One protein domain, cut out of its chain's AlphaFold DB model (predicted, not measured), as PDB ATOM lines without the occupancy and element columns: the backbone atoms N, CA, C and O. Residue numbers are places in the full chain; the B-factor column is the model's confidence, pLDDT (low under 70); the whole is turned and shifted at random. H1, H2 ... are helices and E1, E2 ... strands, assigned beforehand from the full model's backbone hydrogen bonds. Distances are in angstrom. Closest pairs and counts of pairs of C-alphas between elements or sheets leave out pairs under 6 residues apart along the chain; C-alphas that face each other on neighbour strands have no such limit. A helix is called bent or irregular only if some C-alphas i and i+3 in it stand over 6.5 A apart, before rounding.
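AT A GLANCE: This is residues 34 to 44 and 211 to 338 of the 646 residues of an uncharacterized protein of Arcicella aurantiaca (UniProt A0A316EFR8). What shape do these atoms make? A ribbon of two antiparallel strands, E1 and E2, packs mainly through E2 on H1 and H3, two of five helices folded back and forth, each running against the one before it. H3 is in the middle, with H2 over H1 and H3 on the side away from the ribbon, and H4 and H5 joining H3 in an up-and-down bundle. What is printed, and how large is it? The 139 printed residues hold E1, E2, H1, H2, H3, H4 and H5 in chain order, with the sheet order E1 - E2, and the class is mostly helix. The whole is compact, with a radius of gyration of the C-alphas of 14.4 A and spans of 42 by 29 by 23 A.

IN THESE COORDINATES: Where are the strands? E1 is residues 37 to 44, 22.3 A long, beginning at C-alpha 37 (-54.067, 20.599, -35.803). E2 is residues 211 to 220, 29.4 A long. Where are the helices? H3, residues 274 to 293, is 29.1 A long, H2, residues 253 to 269, 23.7 A, and H1, residues 228 to 242, 20.7 A. H4 is residues 297 to 309, 18.5 A, and H5 is residues 314 to 326, 18.8 A, ending at C-alpha 326 (-57.206, 45.612, -51.738). Are any irregular? H2 and H3 are: C-alphas 255 and 258 are 7.4 A apart, and C-alphas 275 and 278 are 7.7 A apart.

HOW THE PARTS SIT: How do the strands pair, and what is next to them? E1 and E2 are antiparallel at 159 degrees, with N 40 and O 217 2.9 A apart, within hydrogen-bond range. The closest C-alphas of E2 and H3 are those of Val 218 and Ile 282, 5.4 A apart; those of E2 and H1 are Leu 220 and Tyr 228, 6.3 A. How do the helices meet? H3, the hub, touches H2 at Leu 263 and Val 283, 6.0 A, H4 at Tyr 291 and Ala 300, 4.8 A, and H5 at Phe 292 and Thr 324, 6.8 A, these being the closest C-alphas. H4 and H5 form a helical hairpin at a shallow tilt of 19 degrees, while H1 and H2 only just touch, with 3 pairs of C-alphas within 8 A, the closest being Phe 234 and His 259, 5.9 A. Are the helix backbones complete? Every O i to N i+4 pair is within hydrogen-bond range in H1, H4 and H5, against 9 of 13 in H2 and 14 of 16 in H3.

THE WHOLE: Where is the cut? Residues 45 to 210 are not printed, and C-alphas 44 and 211 are 8.6 A apart. Are there long links? Of the links printed whole none is long. Where is confidence low? The model's pLDDT is under 70 at residue 34 and residues 327 to 333.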
ATOM      1  N   LYS A  34     -53.982  10.371 -38.315       66.44
ATOM      2  CA  LYS A  34     -53.682  11.185 -37.123       66.44
ATOM      3  C   LYS A  34     -53.225  12.623 -37.408       66.44
ATOM      4  O   LYS A  34     -52.566  13.222 -36.556       66.44
ATOM      5  N   VAL A  35     -53.569  13.237 -38.545       81.12
ATOM      6  CA  VAL A  35     -53.340  14.690 -38.706       81.12
ATOM      7  C   VAL A  35     -54.345  15.455 -37.837       81.12
ATOM      8  O   VAL A  35     -55.516  15.621 -38.194       81.12
ATOM      9  N   LYS A  36     -53.880  15.904 -36.667       88.00
ATOM     10  CA  LYS A  36     -54.579  16.826 -35.762       88.00
ATOM     11  C   LYS A  36     -53.860  18.167 -35.779       88.00
ATOM     12  O   LYS A  36     -52.631  18.204 -35.792       88.00
ATOM     13  N   PHE A  37     -54.621  19.254 -35.773       92.44
ATOM     14  CA  PHE A  37     -54.067  20.599 -35.803       92.44
ATOM     15  C   PHE A  37     -54.807  21.543 -34.865       92.44
ATOM     16  O   PHE A  37     -55.977  21.336 -34.541       92.44
ATOM     17  N   THR A  38     -54.112  22.597 -34.457       94.81
ATOM     18  CA  THR A  38     -54.659  23.724 -33.707       94.81
ATOM     19  C   THR A  38     -54.471  25.011 -34.495       94.81
ATOM     20  O   THR A  38     -53.686  25.068 -35.441       94.81
ATOM     21  N   LYS A  39     -55.211  26.049 -34.119       95.19
ATOM     22  CA  LYS A  39     -55.066  27.387 -34.686       95.19
ATOM     23  C   LYS A  39     -54.385  28.288 -33.679       95.19
ATOM     24  O   LYS A  39     -54.685  28.217 -32.488       95.19
ATOM     25  N   LYS A  40     -53.563  29.195 -34.180       96.62
ATOM     26  CA  LYS A  40     -52.962  30.272 -33.404       96.62
ATOM     27  C   LYS A  40     -53.235  31.581 -34.124       96.62
ATOM     28  O   LYS A  40     -52.971  31.698 -35.318       96.62
ATOM     29  N   ASN A  41     -53.806  32.532 -33.394       96.00
ATOM     30  CA  ASN A  41     -54.079  33.865 -33.912       96.00
ATOM     31  C   ASN A  41     -52.972  34.805 -33.438       96.00
ATOM     32  O   ASN A  41     -52.661  34.822 -32.248       96.00
ATOM     33  N   PHE A  42     -52.439  35.600 -34.352       95.50
ATOM     34  CA  PHE A  42     -51.529  36.698 -34.069       95.50
ATOM     35  C   PHE A  42     -52.249  38.004 -34.366       95.50
ATOM     36  O   PHE A  42     -52.877  38.135 -35.413       95.50
ATOM     37  N   THR A  43     -52.176  38.957 -33.444       95.31
ATOM     38  CA  THR A  43     -52.663  40.317 -33.679       95.31
ATOM     39  C   THR A  43     -51.448  41.199 -33.900       95.31
ATOM     40  O   THR A  43     -50.657  41.376 -32.976       95.31
ATOM     41  N   ILE A  44     -51.294  41.729 -35.109       93.38
ATOM     42  CA  ILE A  44     -50.158  42.571 -35.491       93.38
ATOM     43  C   ILE A  44     -50.628  43.978 -35.877       93.38
ATOM     44  O   ILE A  44     -51.748  44.138 -36.370       93.38
ATOM     45  N   ASN A 211     -54.291  50.207 -37.956       89.50
ATOM     46  CA  ASN A 211     -55.236  49.146 -37.656       89.50
ATOM     47  C   ASN A 211     -54.503  47.942 -37.057       89.50
ATOM     48  O   ASN A 211     -53.273  47.887 -37.024       89.50
ATOM     49  N   GLN A 212     -55.256  46.954 -36.595       90.69
ATOM     50  CA  GLN A 212     -54.724  45.664 -36.188       90.69
ATOM     51  C   GLN A 212     -55.205  44.585 -37.150       90.69
ATOM     52  O   GLN A 212     -56.400  44.470 -37.420       90.69
ATOM     53  N   SER A 213     -54.270  43.776 -37.633       89.19
ATOM     54  CA  SER A 213     -54.574  42.618 -38.459       89.19
ATOM     55  C   SER A 213     -54.507  41.349 -37.627       89.19
ATOM     56  O   SER A 213     -53.603  41.171 -36.807       89.19
ATOM     57  N   LYS A 214     -55.493  40.472 -37.821       93.31
ATOM     58  CA  LYS A 214     -55.581  39.184 -37.136       93.31
ATOM     59  C   LYS A 214     -55.186  38.071 -38.097       93.31
ATOM     60  O   LYS A 214     -55.982  37.661 -38.938       93.31
ATOM     61  N   GLU A 215     -53.994  37.528 -37.901       93.69
ATOM     62  CA  GLU A 215     -53.423  36.495 -38.758       93.69
ATOM     63  C   GLU A 215     -53.555  35.123 -38.118       93.69
ATOM     64  O   GLU A 215     -53.169  34.915 -36.967       93.69
ATOM     65  N   THR A 216     -54.126  34.173 -38.857       95.06
ATOM     66  CA  THR A 216     -54.423  32.840 -38.327       95.06
ATOM     67  C   THR A 216     -53.522  31.801 -38.972       95.06
ATOM     68  O   THR A 216     -53.691  31.457 -40.141       95.06
ATOM     69  N   PHE A 217     -52.608  31.247 -38.183       96.69
ATOM     70  CA  PHE A 217     -51.782  30.111 -38.578       96.69
ATOM     71  C   PHE A 217     -52.347  28.818 -38.003       96.69
ATOM     72  O   PHE A 217     -53.035  28.805 -36.976       96.69
ATOM     73  N   VAL A 218     -52.065  27.715 -38.688       96.38
ATOM     74  CA  VAL A 218     -52.510  26.379 -38.306       96.38
ATOM     75  C   VAL A 218     -51.279  25.525 -38.040       96.38
ATOM     76  O   VAL A 218     -50.380  25.471 -38.868       96.38
ATOM     77  N   PHE A 219     -51.229  24.840 -36.902       95.94
ATOM     78  CA  PHE A 219     -50.059  24.060 -36.498       95.94
ATOM     79  C   PHE A 219     -50.431  22.623 -36.171       95.94
ATOM     80  O   PHE A 219     -51.501  22.347 -35.623       95.94
ATOM     81  N   LEU A 220     -49.541  21.702 -36.530       93.75
ATOM     82  CA  LEU A 220     -49.701  20.276 -36.284       93.75
ATOM     83  C   LEU A 220     -49.530  19.976 -34.791       93.75
ATOM     84  O   LEU A 220     -48.557  20.399 -34.178       93.75
ATOM     85  N   THR A 221     -50.452  19.216 -34.202       91.06
ATOM     86  CA  THR A 221     -50.415  18.882 -32.765       91.06
ATOM     87  C   THR A 221     -50.047  17.432 -32.484       91.06
ATOM     88  O   THR A 221     -49.728  17.084 -31.347       91.06
ATOM     89  N   ASN A 222     -50.080  16.570 -33.500       89.56
ATOM     90  CA  ASN A 222     -49.704  15.175 -33.342       89.56
ATOM     91  C   ASN A 222     -48.176  15.007 -33.357       89.56
ATOM     92  O   ASN A 222     -47.562  15.075 -34.420       89.56
ATOM     93  N   LYS A 223     -47.594  14.712 -32.189       88.56
ATOM     94  CA  LYS A 223     -46.149  14.496 -32.004       88.56
ATOM     95  C   LYS A 223     -45.593  13.288 -32.766       88.56
ATOM     96  O   LYS A 223     -44.406  13.260 -33.057       88.56
ATOM     97  N   GLU A 224     -46.436  12.305 -33.080       87.19
ATOM     98  CA  GLU A 224     -46.037  11.075 -33.782       87.19
ATOM     99  C   GLU A 224     -45.935  11.264 -35.305       87.19
ATOM    100  O   GLU A 224     -45.464  10.374 -36.009       87.19
ATOM    101  N   HIS A 225     -46.407  12.394 -35.842       88.69
ATOM    102  CA  HIS A 225     -46.388  12.636 -37.280       88.69
ATOM    103  C   HIS A 225     -44.963  12.981 -37.760       88.69
ATOM    104  O   HIS A 225     -44.320  13.827 -37.133       88.69
ATOM    105  N   PRO A 226     -44.482  12.437 -38.900       89.94
ATOM    106  CA  PRO A 226     -43.114  12.658 -39.390       89.94
ATOM    107  C   PRO A 226     -42.721  14.135 -39.550       89.94
ATOM    108  O   PRO A 226     -41.578  14.508 -39.313       89.94
ATOM    109  N   GLU A 227     -43.686  14.989 -39.903       93.56
ATOM    110  CA  GLU A 227     -43.463  16.432 -40.104       93.56
ATOM    111  C   GLU A 227     -43.498  17.276 -38.815       93.56
ATOM    112  O   GLU A 227     -43.280  18.487 -38.878       93.56
ATOM    113  N   TYR A 228     -43.795  16.689 -37.647       92.31
ATOM    114  CA  TYR A 228     -44.048  17.451 -36.416       92.31
ATOM    115  C   TYR A 228     -42.861  18.315 -35.987       92.31
ATOM    116  O   TYR A 228     -43.038  19.508 -35.754       92.31
ATOM    117  N   ALA A 229     -41.651  17.750 -35.933       93.25
ATOM    118  CA  ALA A 229     -40.466  18.476 -35.475       93.25
ATOM    119  C   ALA A 229     -40.173  19.713 -36.345       93.25
ATOM    120  O   ALA A 229     -39.976  20.808 -35.824       93.25
ATOM    121  N   LYS A 230     -40.237  19.566 -37.673       94.19
ATOM    122  CA  LYS A 230     -40.000  20.665 -38.619       94.19
ATOM    123  C   LYS A 230     -41.132  21.694 -38.653       94.19
ATOM    124  O   LYS A 230     -40.868  22.885 -38.796       94.19
ATOM    125  N   MET A 231     -42.385  21.273 -38.471       93.62
ATOM    126  CA  MET A 231     -43.500  22.216 -38.314       93.62
ATOM    127  C   MET A 231     -43.441  22.984 -36.987       93.62
ATOM    128  O   MET A 231     -43.840  24.146 -36.958       93.62
ATOM    129  N   LEU A 232     -42.912  22.378 -35.919       95.06
ATOM    130  CA  LEU A 232     -42.688  23.045 -34.635       95.06
ATOM    131  C   LEU A 232     -41.549  24.074 -34.712       95.06
ATOM    132  O   LEU A 232     -41.680  25.164 -34.162       95.06
ATOM    133  N   GLU A 233     -40.461  23.769 -35.429       95.19
ATOM    134  CA  GLU A 233     -39.405  24.751 -35.731       95.19
ATOM    135  C   GLU A 233     -39.995  25.992 -36.426       95.19
ATOM    136  O   GLU A 233     -39.732  27.118 -36.004       95.19
ATOM    137  N   PHE A 234     -40.853  25.791 -37.435       96.12
ATOM    138  CA  PHE A 234     -41.566  26.890 -38.090       96.12
ATOM    139  C   PHE A 234     -42.498  27.646 -37.131       96.12
ATOM    140  O   PHE A 234     -42.499  28.875 -37.149       96.12
ATOM    141  N   GLU A 235     -43.273  26.949 -36.290       96.50
ATOM    142  CA  GLU A 235     -44.150  27.595 -35.301       96.50
ATOM    143  C   GLU A 235     -43.367  28.524 -34.364       96.50
ATOM    144  O   GLU A 235     -43.810  29.645 -34.089       96.50
ATOM    145  N   ASN A 236     -42.213  28.073 -33.878       96.06
ATOM    146  CA  ASN A 236     -41.370  28.856 -32.983       96.06
ATOM    147  C   ASN A 236     -40.817  30.100 -33.689       96.06
ATOM    148  O   ASN A 236     -40.934  31.200 -33.146       96.06
ATOM    149  N   GLU A 237     -40.295  29.944 -34.909       96.12
ATOM    150  CA  GLU A 237     -39.734  31.063 -35.669       96.12
ATOM    151  C   GLU A 237     -40.809  32.095 -36.023       96.12
ATOM    152  O   GLU A 237     -40.652  33.279 -35.726       96.12
ATOM    153  N   ILE A 238     -41.955  31.672 -36.572       96.00
ATOM    154  CA  ILE A 238     -43.018  32.620 -36.924       96.00
ATOM    155  C   ILE A 238     -43.574  33.319 -35.679       96.00
ATOM    156  O   ILE A 238     -43.845  34.514 -35.724       96.00
ATOM    157  N   THR A 239     -43.669  32.628 -34.537       96.25
ATOM    158  CA  THR A 239     -44.080  33.254 -33.268       96.25
ATOM    159  C   THR A 239     -43.088  34.336 -32.828       96.25
ATOM    160  O   THR A 239     -43.514  35.414 -32.411       96.25
ATOM    161  N   ALA A 240     -41.783  34.081 -32.947       95.69
ATOM    162  CA  ALA A 240     -40.742  35.049 -32.609       95.69
ATOM    163  C   ALA A 240     -40.723  36.253 -33.566       95.69
ATOM    164  O   ALA A 240     -40.518  37.383 -33.124       95.69
ATOM    165  N   GLN A 241     -40.961  36.028 -34.862       95.19
ATOM    166  CA  GLN A 241     -41.040  37.093 -35.864       95.19
ATOM    167  C   GLN A 241     -42.274  37.979 -35.663       95.19
ATOM    168  O   GLN A 241     -42.154  39.201 -35.676       95.19
ATOM    169  N   MET A 242     -43.443  37.391 -35.385       94.25
ATOM    170  CA  MET A 242     -44.691  38.135 -35.149       94.25
ATOM    171  C   MET A 242     -44.584  39.125 -33.984       94.25
ATOM    172  O   MET A 242     -45.165  40.204 -34.043       94.25
ATOM    173  N   ALA A 243     -43.804  38.798 -32.948       93.25
ATOM    174  CA  ALA A 243     -43.562  39.690 -31.811       93.25
ATOM    175  C   ALA A 243     -42.721  40.935 -32.163       93.25
ATOM    176  O   ALA A 243     -42.690  41.887 -31.388       93.25
ATOM    177  N   LYS A 244     -42.027  40.928 -33.309       93.69
ATOM    178  CA  LYS A 244     -41.149  42.017 -33.773       93.69
ATOM    179  C   LYS A 244     -41.797  42.907 -34.836       93.69
ATOM    180  O   LYS A 244     -41.184  43.895 -35.233       93.69
ATOM    181  N   VAL A 245     -42.997  42.562 -35.308       92.94
ATOM    182  CA  VAL A 245     -43.706  43.317 -36.349       92.94
ATOM    183  C   VAL A 245     -44.132  44.683 -35.814       92.94
ATOM    184  O   VAL A 245     -44.727  44.795 -34.741       92.94
ATOM    185  N   THR A 246     -43.860  45.732 -36.586       92.31
ATOM    186  CA  THR A 246     -44.280  47.109 -36.301       92.31
ATOM    187  C   THR A 246     -45.045  47.689 -37.492       92.31
ATOM    188  O   THR A 246     -45.178  47.050 -38.531       92.31
ATOM    189  N   LEU A 247     -45.553  48.922 -37.378       88.75
ATOM    190  CA  LEU A 247     -46.162  49.618 -38.523       88.75
ATOM    191  C   LEU A 247     -45.167  49.871 -39.667       88.75
ATOM    192  O   LEU A 247     -45.587  50.041 -40.802       88.75
ATOM    193  N   GLU A 248     -43.869  49.906 -39.368       87.56
ATOM    194  CA  GLU A 248     -42.810  50.273 -40.316       87.56
ATOM    195  C   GLU A 248     -42.131  49.051 -40.929       87.56
ATOM    196  O   GLU A 248     -41.550  49.138 -42.009       87.56
ATOM    197  N   LYS A 249     -42.169  47.917 -40.221       87.81
ATOM    198  CA  LYS A 249     -41.422  46.716 -40.575       87.81
ATOM    199  C   LYS A 249     -42.276  45.465 -40.373       87.81
ATOM    200  O   LYS A 249     -42.684  45.167 -39.250       87.81
ATOM    201  N   GLY A 250     -42.499  44.741 -41.471       88.81
ATOM    202  CA  GLY A 250     -43.127  43.419 -41.491       88.81
ATOM    203  C   GLY A 250     -42.173  42.293 -41.075       88.81
ATOM    204  O   GLY A 250     -41.184  42.518 -40.372       88.81
ATOM    205  N   LEU A 251     -42.466  41.067 -41.511       92.56
ATOM    206  CA  LEU A 251     -41.651  39.890 -41.188       92.56
ATOM    207  C   LEU A 251     -40.243  39.962 -41.807       92.56
ATOM    208  O   LEU A 251     -40.054  40.485 -42.906       92.56
ATOM    209  N   ASP A 252     -39.252  39.372 -41.131       91.31
ATOM    210  CA  ASP A 252     -37.912  39.199 -41.693       91.31
ATOM    211  C   ASP A 252     -37.896  38.053 -42.715       91.31
ATOM    212  O   ASP A 252     -37.916  36.868 -42.366       91.31
ATOM    213  N   ALA A 253     -37.850  38.416 -43.998       88.69
ATOM    214  CA  ALA A 253     -37.816  37.458 -45.093       88.69
ATOM    215  C   ALA A 253     -36.628  36.492 -44.992       88.69
ATOM    216  O   ALA A 253     -36.814  35.305 -45.250       88.69
ATOM    217  N   MET A 254     -35.439  36.971 -44.597       90.00
ATOM    218  CA  MET A 254     -34.216  36.159 -44.580       90.00
ATOM    219  C   MET A 254     -34.290  35.050 -43.533       90.00
ATOM    220  O   MET A 254     -33.933  33.909 -43.826       90.00
ATOM    221  N   ALA A 255     -34.808  35.365 -42.344       91.12
ATOM    222  CA  ALA A 255     -35.000  34.390 -41.272       91.12
ATOM    223  C   ALA A 255     -36.014  33.295 -41.654       91.12
ATOM    224  O   ALA A 255     -35.873  32.139 -41.259       91.12
ATOM    225  N   LEU A 256     -37.018  33.637 -42.468       93.62
ATOM    226  CA  LEU A 256     -38.094  32.720 -42.845       93.62
ATOM    227  C   LEU A 256     -37.782  31.854 -44.073       93.62
ATOM    228  O   LEU A 256     -38.413  30.806 -44.212       93.62
ATOM    229  N   VAL A 257     -36.811  32.222 -44.927       93.56
ATOM    230  CA  VAL A 257     -36.418  31.464 -46.141       93.56
ATOM    231  C   VAL A 257     -36.369  29.940 -45.937       93.56
ATOM    232  O   VAL A 257     -37.047  29.238 -46.695       93.56
ATOM    233  N   PRO A 258     -35.627  29.387 -44.951       93.88
ATOM    234  CA  PRO A 258     -35.527  27.933 -44.792       93.88
ATOM    235  C   PRO A 258     -36.875  27.277 -44.459       93.88
ATOM    236  O   PRO A 258     -37.150  26.162 -44.905       93.88
ATOM    237  N   HIS A 259     -37.747  27.974 -43.730       95.44
ATOM    238  CA  HIS A 259     -39.076  27.477 -43.381       95.44
ATOM    239  C   HIS A 259     -40.054  27.568 -44.556       95.44
ATOM    240  O   HIS A 259     -40.858  26.657 -44.751       95.44
ATOM    241  N   VAL A 260     -39.962  28.628 -45.367       95.44
ATOM    242  CA  VAL A 260     -40.746  28.771 -46.603       95.44
ATOM    243  C   VAL A 260     -40.433  27.634 -47.567       95.44
ATOM    244  O   VAL A 260     -41.350  26.950 -48.012       95.44
ATOM    245  N   ALA A 261     -39.146  27.397 -47.836       94.56
ATOM    246  CA  ALA A 261     -38.704  26.348 -48.749       94.56
ATOM    247  C   ALA A 261     -39.166  24.958 -48.283       94.56
ATOM    248  O   ALA A 261     -39.621  24.141 -49.083       94.56
ATOM    249  N   TYR A 262     -39.108  24.706 -46.970       96.31
ATOM    250  CA  TYR A 262     -39.640  23.481 -46.380       96.31
ATOM    251  C   TYR A 262     -41.151  23.333 -46.622       96.31
ATOM    252  O   TYR A 262     -41.588  22.295 -47.122       96.31
ATOM    253  N   LEU A 263     -41.953  24.364 -46.329       96.00
ATOM    254  CA  LEU A 263     -43.402  24.332 -46.548       96.00
ATOM    255  C   LEU A 263     -43.767  24.191 -48.040       96.00
ATOM    256  O   LEU A 263     -44.669  23.421 -48.366       96.00
ATOM    257  N   GLU A 264     -43.067  24.874 -48.952       94.94
ATOM    258  CA  GLU A 264     -43.240  24.705 -50.406       94.94
ATOM    259  C   GLU A 264     -42.948  23.248 -50.825       94.94
ATOM    260  O   GLU A 264     -43.720  22.646 -51.576       94.94
ATOM    261  N   GLY A 265     -41.897  22.629 -50.274       94.94
ATOM    262  CA  GLY A 265     -41.560  21.222 -50.516       94.94
ATOM    263  C   GLY A 265     -42.659  20.242 -50.088       94.94
ATOM    264  O   GLY A 265     -42.905  19.239 -50.770       94.94
ATOM    265  N   LEU A 266     -43.395  20.554 -49.015       94.62
ATOM    266  CA  LEU A 266     -44.520  19.730 -48.560       94.62
ATOM    267  C   LEU A 266     -45.677  19.682 -49.567       94.62
ATOM    268  O   LEU A 266     -46.387  18.678 -49.604       94.62
ATOM    269  N   LEU A 267     -45.853  20.697 -50.420       93.06
ATOM    270  CA  LEU A 267     -46.876  20.667 -51.475       93.06
ATOM    271  C   LEU A 267     -46.579  19.616 -52.554       93.06
ATOM    272  O   LEU A 267     -47.515  19.084 -53.155       93.06
ATOM    273  N   THR A 268     -45.296  19.304 -52.771       92.50
ATOM    274  CA  THR A 268     -44.849  18.246 -53.693       92.50
ATOM    275  C   THR A 268     -44.923  16.876 -53.024       92.50
ATOM    276  O   THR A 268     -45.415  15.922 -53.621       92.50
ATOM    277  N   LYS A 269     -44.488  16.784 -51.758       92.25
ATOM    278  CA  LYS A 269     -44.538  15.546 -50.963       92.25
ATOM    279  C   LYS A 269     -45.973  15.055 -50.725       92.25
ATOM    280  O   LYS A 269     -46.208  13.851 -50.708       92.25
ATOM    281  N   TYR A 270     -46.920  15.979 -50.561       91.44
ATOM    282  CA  TYR A 270     -48.336  15.696 -50.323       91.44
ATOM    283  C   TYR A 270     -49.207  16.243 -51.475       91.44
ATOM    284  O   TYR A 270     -49.774  17.340 -51.367       91.44
ATOM    285  N   PRO A 271     -49.342  15.504 -52.598       89.69
ATOM    286  CA  PRO A 271     -50.134  15.927 -53.754       89.69
ATOM    287  C   PRO A 271     -51.639  15.975 -53.444       89.69
ATOM    288  O   PRO A 271     -52.094  15.469 -52.416       89.69
ATOM    289  N   ALA A 272     -52.417  16.613 -54.325       88.00
ATOM    290  CA  ALA A 272     -53.857  16.786 -54.149       88.00
ATOM    291  C   ALA A 272     -54.569  15.425 -54.202       88.00
ATOM    292  O   ALA A 272     -54.692  14.818 -55.260       88.00
ATOM    293  N   SER A 273     -54.995  14.946 -53.038       86.12
ATOM    294  CA  SER A 273     -55.691  13.675 -52.827       86.12
ATOM    295  C   SER A 273     -56.558  13.806 -51.568       86.12
ATOM    296  O   SER A 273     -56.138  14.527 -50.652       86.12
ATOM    297  N   PRO A 274     -57.720  13.125 -51.480       83.44
ATOM    298  CA  PRO A 274     -58.574  13.133 -50.289       83.44
ATOM    299  C   PRO A 274     -57.818  12.856 -48.981       83.44
ATOM    300  O   PRO A 274     -58.051  13.542 -47.982       83.44
ATOM    301  N   ASP A 275     -56.844  11.947 -49.009       83.88
ATOM    302  CA  ASP A 275     -56.066  11.555 -47.827       83.88
ATOM    303  C   ASP A 275     -55.181  12.710 -47.313       83.88
ATOM    304  O   ASP A 275     -55.081  12.980 -46.115       83.88
ATOM    305  N   ASN A 276     -54.645  13.523 -48.228       89.19
ATOM    306  CA  ASN A 276     -53.717  14.611 -47.910       89.19
ATOM    307  C   ASN A 276     -54.407  15.939 -47.544       89.19
ATOM    308  O   ASN A 276     -53.730  16.935 -47.267       89.19
ATOM    309  N   THR A 277     -55.741  15.996 -47.533       90.38
ATOM    310  CA  THR A 277     -56.495  17.259 -47.432       90.38
ATOM    311  C   THR A 277     -56.131  18.072 -46.181       90.38
ATOM    312  O   THR A 277     -55.990  19.295 -46.249       90.38
ATOM    313  N   LYS A 278     -55.932  17.423 -45.021       91.25
ATOM    314  CA  LYS A 278     -55.619  18.113 -43.751       91.25
ATOM    315  C   LYS A 278     -54.205  18.688 -43.716       91.25
ATOM    316  O   LYS A 278     -54.031  19.826 -43.288       91.25
ATOM    317  N   ILE A 279     -53.200  17.928 -44.155       91.56
ATOM    318  CA  ILE A 279     -51.811  18.409 -44.163       91.56
ATOM    319  C   ILE A 279     -51.636  19.509 -45.216       91.56
ATOM    320  O   ILE A 279     -51.043  20.546 -44.926       91.56
ATOM    321  N   ARG A 280     -52.266  19.364 -46.392       94.06
ATOM    322  CA  ARG A 280     -52.299  20.417 -47.413       94.06
ATOM    323  C   ARG A 280     -53.009  21.672 -46.923       94.06
ATOM    324  O   ARG A 280     -52.536  22.761 -47.227       94.06
ATOM    325  N   PHE A 281     -54.084  21.552 -46.139       94.69
ATOM    326  CA  PHE A 281     -54.755  22.707 -45.531       94.69
ATOM    327  C   PHE A 281     -53.808  23.500 -44.618       94.69
ATOM    328  O   PHE A 281     -53.721  24.717 -44.750       94.69
ATOM    329  N   ILE A 282     -53.060  22.818 -43.742       95.25
ATOM    330  CA  ILE A 282     -52.056  23.450 -42.866       95.25
ATOM    331  C   ILE A 282     -51.024  24.217 -43.701       95.25
ATOM    332  O   ILE A 282     -50.784  25.402 -43.471       95.25
ATOM    333  N   VAL A 283     -50.434  23.539 -44.689       96.06
ATOM    334  CA  VAL A 283     -49.341  24.083 -45.504       96.06
ATOM    335  C   VAL A 283     -49.815  25.260 -46.353       96.06
ATOM    336  O   VAL A 283     -49.205  26.323 -46.310       96.06
ATOM    337  N   THR A 284     -50.922  25.101 -47.083       96.44
ATOM    338  CA  THR A 284     -51.467  26.159 -47.948       96.44
ATOM    339  C   THR A 284     -51.946  27.369 -47.147       96.44
ATOM    340  O   THR A 284     -51.638  28.489 -47.536       96.44
ATOM    341  N   ASN A 285     -52.600  27.185 -45.990       96.38
ATOM    342  CA  ASN A 285     -52.954  28.308 -45.116       96.38
ATOM    343  C   ASN A 285     -51.713  29.073 -44.643       96.38
ATOM    344  O   ASN A 285     -51.656  30.293 -44.765       96.38
ATOM    345  N   ASN A 286     -50.717  28.366 -44.110       97.31
ATOM    346  CA  ASN A 286     -49.541  29.011 -43.533       97.31
ATOM    347  C   ASN A 286     -48.687  29.707 -44.594       97.31
ATOM    348  O   ASN A 286     -48.230  30.818 -44.350       97.31
ATOM    349  N   LEU A 287     -48.503  29.096 -45.767       97.06
ATOM    350  CA  LEU A 287     -47.805  29.728 -46.888       97.06
ATOM    351  C   LEU A 287     -48.562  30.958 -47.407       97.06
ATOM    352  O   LEU A 287     -47.932  31.980 -47.653       97.06
ATOM    353  N   ALA A 288     -49.893  30.897 -47.532       95.19
ATOM    354  CA  ALA A 288     -50.686  32.044 -47.978       95.19
ATOM    355  C   ALA A 288     -50.577  33.227 -46.999       95.19
ATOM    356  O   ALA A 288     -50.295  34.348 -47.420       95.19
ATOM    357  N   GLN A 289     -50.711  32.969 -45.693       95.00
ATOM    358  CA  GLN A 289     -50.524  33.983 -44.647       95.00
ATOM    359  C   GLN A 289     -49.098  34.545 -44.639       95.00
ATOM    360  O   GLN A 289     -48.889  35.748 -44.517       95.00
ATOM    361  N   LEU A 290     -48.098  33.682 -44.795       95.25
ATOM    362  CA  LEU A 290     -46.703  34.089 -44.767       95.25
ATOM    363  C   LEU A 290     -46.330  34.941 -45.986       95.25
ATOM    364  O   LEU A 290     -45.689  35.971 -45.816       95.25
ATOM    365  N   TYR A 291     -46.769  34.581 -47.194       94.06
ATOM    366  CA  TYR A 291     -46.546  35.426 -48.372       94.06
ATOM    367  C   TYR A 291     -47.316  36.740 -48.320       94.06
ATOM    368  O   TYR A 291     -46.788  37.747 -48.787       94.06
ATOM    369  N   PHE A 292     -48.510  36.753 -47.721       91.44
ATOM    370  CA  PHE A 292     -49.240  37.992 -47.466       91.44
ATOM    371  C   PHE A 292     -48.417  38.945 -46.578       91.44
ATOM    372  O   PHE A 292     -48.225  40.108 -46.921       91.44
ATOM    373  N   LEU A 293     -47.855  38.437 -45.479       91.88
ATOM    374  CA  LEU A 293     -47.081  39.232 -44.516       91.88
ATOM    375  C   LEU A 293     -45.648  39.552 -44.951       91.88
ATOM    376  O   LEU A 293     -45.060  40.518 -44.473       91.88
ATOM    377  N   LEU A 294     -45.082  38.752 -45.854       91.25
ATOM    378  CA  LEU A 294     -43.838  39.064 -46.563       91.25
ATOM    379  C   LEU A 294     -44.058  40.025 -47.738       91.25
ATOM    380  O   LEU A 294     -43.118  40.307 -48.479       91.25
ATOM    381  N   GLU A 295     -45.291  40.493 -47.927       88.25
ATOM    382  CA  GLU A 295     -45.674  41.427 -48.978       88.25
ATOM    383  C   GLU A 295     -45.387  40.903 -50.399       88.25
ATOM    384  O   GLU A 295     -45.146  41.681 -51.319       88.25
ATOM    385  N   ASN A 296     -45.436  39.579 -50.607       89.62
ATOM    386  CA  ASN A 296     -45.291  38.951 -51.921       89.62
ATOM    387  C   ASN A 296     -46.670  38.641 -52.512       89.62
ATOM    388  O   ASN A 296     -47.232  37.564 -52.286       89.62
ATOM    389  N   LYS A 297     -47.208  39.594 -53.280       88.00
ATOM    390  CA  LYS A 297     -48.564  39.515 -53.831       88.00
ATOM    391  C   LYS A 297     -48.798  38.253 -54.662       88.00
ATOM    392  O   LYS A 297     -49.756  37.524 -54.409       88.00
ATOM    393  N   ASP A 298     -47.939  37.996 -55.643       90.06
ATOM    394  CA  ASP A 298     -48.168  36.933 -56.625       90.06
ATOM    395  C   ASP A 298     -48.185  35.555 -55.959       90.06
ATOM    396  O   ASP A 298     -49.083  34.746 -56.206       90.06
ATOM    397  N   LYS A 299     -47.241  35.306 -55.040       92.44
ATOM    398  CA  LYS A 299     -47.212  34.055 -54.278       92.44
ATOM    399  C   LYS A 299     -48.373  33.951 -53.286       92.44
ATOM    400  O   LYS A 299     -48.930  32.865 -53.134       92.44
ATOM    401  N   ALA A 300     -48.774  35.051 -52.644       92.25
ATOM    402  CA  ALA A 300     -49.919  35.057 -51.735       92.25
ATOM    403  C   ALA A 300     -51.219  34.680 -52.465       92.25
ATOM    404  O   ALA A 300     -51.960  33.818 -51.986       92.25
ATOM    405  N   LEU A 301     -51.458  35.248 -53.652       92.38
ATOM    406  CA  LEU A 301     -52.619  34.923 -54.486       92.38
ATOM    407  C   LEU A 301     -52.571  33.474 -54.983       92.38
ATOM    408  O   LEU A 301     -53.557  32.748 -54.844       92.38
ATOM    409  N   LEU A 302     -51.416  33.030 -55.490       94.44
ATOM    410  CA  LEU A 302     -51.224  31.663 -55.978       94.44
ATOM    411  C   LEU A 302     -51.551  30.627 -54.897       94.44
ATOM    412  O   LEU A 302     -52.307  29.684 -55.134       94.44
ATOM    413  N   VAL A 303     -50.991  30.789 -53.698       95.44
ATOM    414  CA  VAL A 303     -51.200  29.819 -52.618       95.44
ATOM    415  C   VAL A 303     -52.605  29.929 -52.018       95.44
ATOM    416  O   VAL A 303     -53.184  28.908 -51.640       95.44
ATOM    417  N   SER A 304     -53.201  31.122 -51.982       95.06
ATOM    418  CA  SER A 304     -54.600  31.288 -51.565       95.06
ATOM    419  C   SER A 304     -55.568  30.545 -52.491       95.06
ATOM    420  O   SER A 304     -56.512  29.915 -52.015       95.06
ATOM    421  N   ASP A 305     -55.308  30.528 -53.801       95.50
ATOM    422  CA  ASP A 305     -56.074  29.716 -54.755       95.50
ATOM    423  C   ASP A 305     -55.883  28.206 -54.513       95.50
ATOM    424  O   ASP A 305     -56.853  27.443 -54.506       95.50
ATOM    425  N   LEU A 306     -54.657  27.761 -54.199       94.62
ATOM    426  CA  LEU A 306     -54.408  26.371 -53.789       94.62
ATOM    427  C   LEU A 306     -55.175  25.988 -52.514       94.62
ATOM    428  O   LEU A 306     -55.673  24.863 -52.421       94.62
ATOM    429  N   LEU A 307     -55.306  26.908 -51.553       94.81
ATOM    430  CA  LEU A 307     -56.105  26.710 -50.342       94.81
ATOM    431  C   LEU A 307     -57.600  26.546 -50.670       94.81
ATOM    432  O   LEU A 307     -58.256  25.673 -50.103       94.81
ATOM    433  N   ILE A 308     -58.138  27.322 -51.618       93.75
ATOM    434  CA  ILE A 308     -59.527  27.174 -52.094       93.75
ATOM    435  C   ILE A 308     -59.723  25.816 -52.780       93.75
ATOM    436  O   ILE A 308     -60.706  25.117 -52.510       93.75
ATOM    437  N   LYS A 309     -58.779  25.422 -53.643       92.50
ATOM    438  CA  LYS A 309     -58.801  24.144 -54.372       92.50
ATOM    439  C   LYS A 309     -58.665  22.924 -53.460       92.50
ATOM    440  O   LYS A 309     -59.131  21.853 -53.826       92.50
ATOM    441  N   ASN A 310     -58.087  23.078 -52.268       89.75
ATOM    442  CA  ASN A 310     -57.996  22.018 -51.260       89.75
ATOM    443  C   ASN A 310     -59.349  21.679 -50.593       89.75
ATOM    444  O   ASN A 310     -59.407  20.779 -49.765       89.75
ATOM    445  N   ASP A 311     -60.424  22.415 -50.900       84.12
ATOM    446  CA  ASP A 311     -61.813  22.169 -50.463       84.12
ATOM    447  C   ASP A 311     -62.074  22.234 -48.940       84.12
ATOM    448  O   ASP A 311     -63.210  22.177 -48.476       84.12
ATOM    449  N   MET A 312     -61.040  22.475 -48.133       85.25
ATOM    450  CA  MET A 312     -61.145  22.668 -46.689       85.25
ATOM    451  C   MET A 312     -61.108  24.158 -46.338       85.25
ATOM    452  O   MET A 312     -60.091  24.817 -46.522       85.25
ATOM    453  N   ARG A 313     -62.209  24.690 -45.781       85.62
ATOM    454  CA  ARG A 313     -62.337  26.104 -45.354       85.62
ATOM    455  C   ARG A 313     -62.018  27.121 -46.466       85.62
ATOM    456  O   ARG A 313     -61.312  28.097 -46.233       85.62
ATOM    457  N   LYS A 314     -62.625  26.952 -47.647       89.94
ATOM    458  CA  LYS A 314     -62.489  27.854 -48.816       89.94
ATOM    459  C   LYS A 314     -62.603  29.346 -48.499       89.94
ATOM    460  O   LYS A 314     -61.967  30.159 -49.163       89.94
ATOM    461  N   ILE A 315     -63.421  29.701 -47.506       89.94
ATOM    462  CA  ILE A 315     -63.654  31.094 -47.114       89.94
ATOM    463  C   ILE A 315     -62.351  31.792 -46.694       89.94
ATOM    464  O   ILE A 315     -62.171  32.952 -47.022       89.94
ATOM    465  N   TRP A 316     -61.397  31.068 -46.095       91.88
ATOM    466  CA  TRP A 316     -60.112  31.631 -45.664       91.88
ATOM    467  C   TRP A 316     -59.213  32.012 -46.842       91.88
ATOM    468  O   TRP A 316     -58.556  33.048 -46.810       91.88
ATOM    469  N   GLY A 317     -59.212  31.202 -47.904       90.44
ATOM    470  CA  GLY A 317     -58.496  31.543 -49.134       90.44
ATOM    471  C   GLY A 317     -59.131  32.733 -49.856       90.44
ATOM    472  O   GLY A 317     -58.412  33.596 -50.344       90.44
ATOM    473  N   ARG A 318     -60.470  32.829 -49.864       92.62
ATOM    474  CA  ARG A 318     -61.181  33.989 -50.435       92.62
ATOM    475  C   ARG A 318     -60.883  35.274 -49.663       92.62
ATOM    476  O   ARG A 318     -60.508  36.263 -50.276       92.62
ATOM    477  N   GLU A 319     -60.957  35.228 -48.333       90.94
ATOM    478  CA  GLU A 319     -60.621  36.363 -47.465       90.94
ATOM    479  C   GLU A 319     -59.182  36.854 -47.695       90.94
ATOM    480  O   GLU A 319     -58.945  38.059 -47.743       90.94
ATOM    481  N   LEU A 320     -58.210  35.948 -47.868       89.94
ATOM    482  CA  LEU A 320     -56.825  36.329 -48.162       89.94
ATOM    483  C   LEU A 320     -56.652  36.937 -49.556       89.94
ATOM    484  O   LEU A 320     -55.900  37.904 -49.687       89.94
ATOM    485  N   ILE A 321     -57.347  36.423 -50.576       90.69
ATOM    486  CA  ILE A 321     -57.359  37.035 -51.915       90.69
ATOM    487  C   ILE A 321     -57.916  38.458 -51.830       90.69
ATOM    488  O   ILE A 321     -57.237  39.394 -52.250       90.69
ATOM    489  N   ASP A 322     -59.077  38.637 -51.198       88.44
ATOM    490  CA  ASP A 322     -59.716  39.948 -51.048       88.44
ATOM    491  C   ASP A 322     -58.800  40.935 -50.306       88.44
ATOM    492  O   ASP A 322     -58.630  42.083 -50.720       88.44
ATOM    493  N   ARG A 323     -58.147  40.495 -49.223       85.25
ATOM    494  CA  ARG A 323     -57.174  41.314 -48.483       85.25
ATOM    495  C   ARG A 323     -55.954  41.677 -49.331       85.25
ATOM    496  O   ARG A 323     -55.494  42.815 -49.277       85.25
ATOM    497  N   THR A 324     -55.440  40.731 -50.113       85.56
ATOM    498  CA  THR A 324     -54.259  40.918 -50.968       85.56
ATOM    499  C   THR A 324     -54.542  41.894 -52.111       85.56
ATOM    500  O   THR A 324     -53.732  42.779 -52.394       85.56
ATOM    501  N   ASP A 325     -55.705  41.786 -52.753       82.00
ATOM    502  CA  ASP A 325     -56.061  42.636 -53.889       82.00
ATOM    503  C   ASP A 325     -56.434  44.067 -53.509       82.00
ATOM    504  O   ASP A 325     -56.246  44.969 -54.332       82.00
ATOM    505  N   ASN A 326     -56.891  44.286 -52.273       73.38
ATOM    506  CA  ASN A 326     -57.206  45.612 -51.738       73.38
ATOM    507  C   ASN A 326     -55.973  46.361 -51.183       73.38
ATOM    508  O   ASN A 326     -56.032  47.566 -50.952       73.38
ATOM    509  N   ALA A 327     -54.824  45.699 -51.023       66.75
ATOM    510  CA  ALA A 327     -53.620  46.261 -50.400       66.75
ATOM    511  C   ALA A 327     -52.528  46.726 -51.399       66.75
ATOM    512  O   ALA A 327     -51.340  46.642 -51.099       66.75
ATOM    513  N   ARG A 328     -52.896  47.220 -52.591       61.34
ATOM    514  CA  ARG A 328     -51.973  47.440 -53.738       61.34
ATOM    515  C   ARG A 328     -50.919  48.545 -53.547       61.34
ATOM    516  O   ARG A 328     -51.297  49.707 -53.543       61.34
ATOM    517  N   PHE A 329     -49.625  48.214 -53.517       61.94
ATOM    518  CA  PHE A 329     -48.504  49.167 -53.667       61.94
ATOM    519  C   PHE A 329     -47.974  49.205 -55.116       61.94
ATOM    520  O   PHE A 329     -48.280  48.318 -55.921       61.94
ATOM    521  N   ALA A 330     -47.105  50.169 -55.440       51.12
ATOM    522  CA  ALA A 330     -46.204  50.047 -56.590       51.12
ATOM    523  C   ALA A 330     -45.283  48.811 -56.425       51.12
ATOM    524  O   ALA A 330     -44.941  48.431 -55.312       51.12
ATOM    525  N   ASN A 331     -44.853  48.156 -57.508       55.25
ATOM    526  CA  ASN A 331     -43.902  47.023 -57.462       55.25
ATOM    527  C   ASN A 331     -44.386  45.731 -56.759       55.25
ATOM    528  O   ASN A 331     -43.582  45.042 -56.139       55.25
ATOM    529  N   LEU A 332     -45.673  45.371 -56.871       57.97
ATOM    530  CA  LEU A 332     -46.219  44.069 -56.418       57.97
ATOM    531  C   LEU A 332     -46.182  43.817 -54.892       57.97
ATOM    532  O   LEU A 332     -46.372  42.679 -54.463       57.97
ATOM    533  N   LYS A 333     -45.986  44.854 -54.065       64.50
ATOM    534  CA  LYS A 333     -46.045  44.740 -52.597       64.50
ATOM    535  C   LYS A 333     -47.445  44.974 -52.028       64.50
ATOM    536  O   LYS A 333     -48.294  45.623 -52.646       64.50
ATOM    537  N   ILE A 334     -47.654  44.454 -50.823       71.88
ATOM    538  CA  ILE A 334     -48.849  44.638 -49.992       71.88
ATOM    539  C   ILE A 334     -48.533  45.778 -49.011       71.88
ATOM    540  O   ILE A 334     -47.565  45.672 -48.281       71.88
ATOM    541  N   ARG A 335     -49.305  46.874 -48.983       72.94
ATOM    542  CA  ARG A 335     -49.035  48.101 -48.180       72.94
ATOM    543  C   ARG A 335     -49.269  47.952 -46.668       72.94
ATOM    544  O   ARG A 335     -49.790  48.862 -46.026       72.94
ATOM    545  N   HIS A 336     -48.970  46.790 -46.100       79.69
ATOM    546  CA  HIS A 336     -49.318  46.499 -44.714       79.69
ATOM    547  C   HIS A 336     -48.387  47.217 -43.726       79.69
ATOM    548  O   HIS A 336     -48.855  47.621 -42.655       79.69
ATOM    549  N   HIS A 337     -47.121  47.442 -44.117       83.56
ATOM    550  CA  HIS A 337     -46.096  48.112 -43.312       83.56
ATOM    551  C   HIS A 337     -45.336  49.188 -44.120       83.56
ATOM    552  O   HIS A 337     -44.827  48.914 -45.203       83.56
ATOM    553  N   LEU A 338     -45.247  50.428 -43.614       82.12
ATOM    554  CA  LEU A 338     -44.613  51.579 -44.290       82.12
ATOM    555  C   LEU A 338     -44.003  52.575 -43.272       82.12
ATOM    556  O   LEU A 338     -44.575  52.762 -42.195       82.12
TER     557      LEU A 338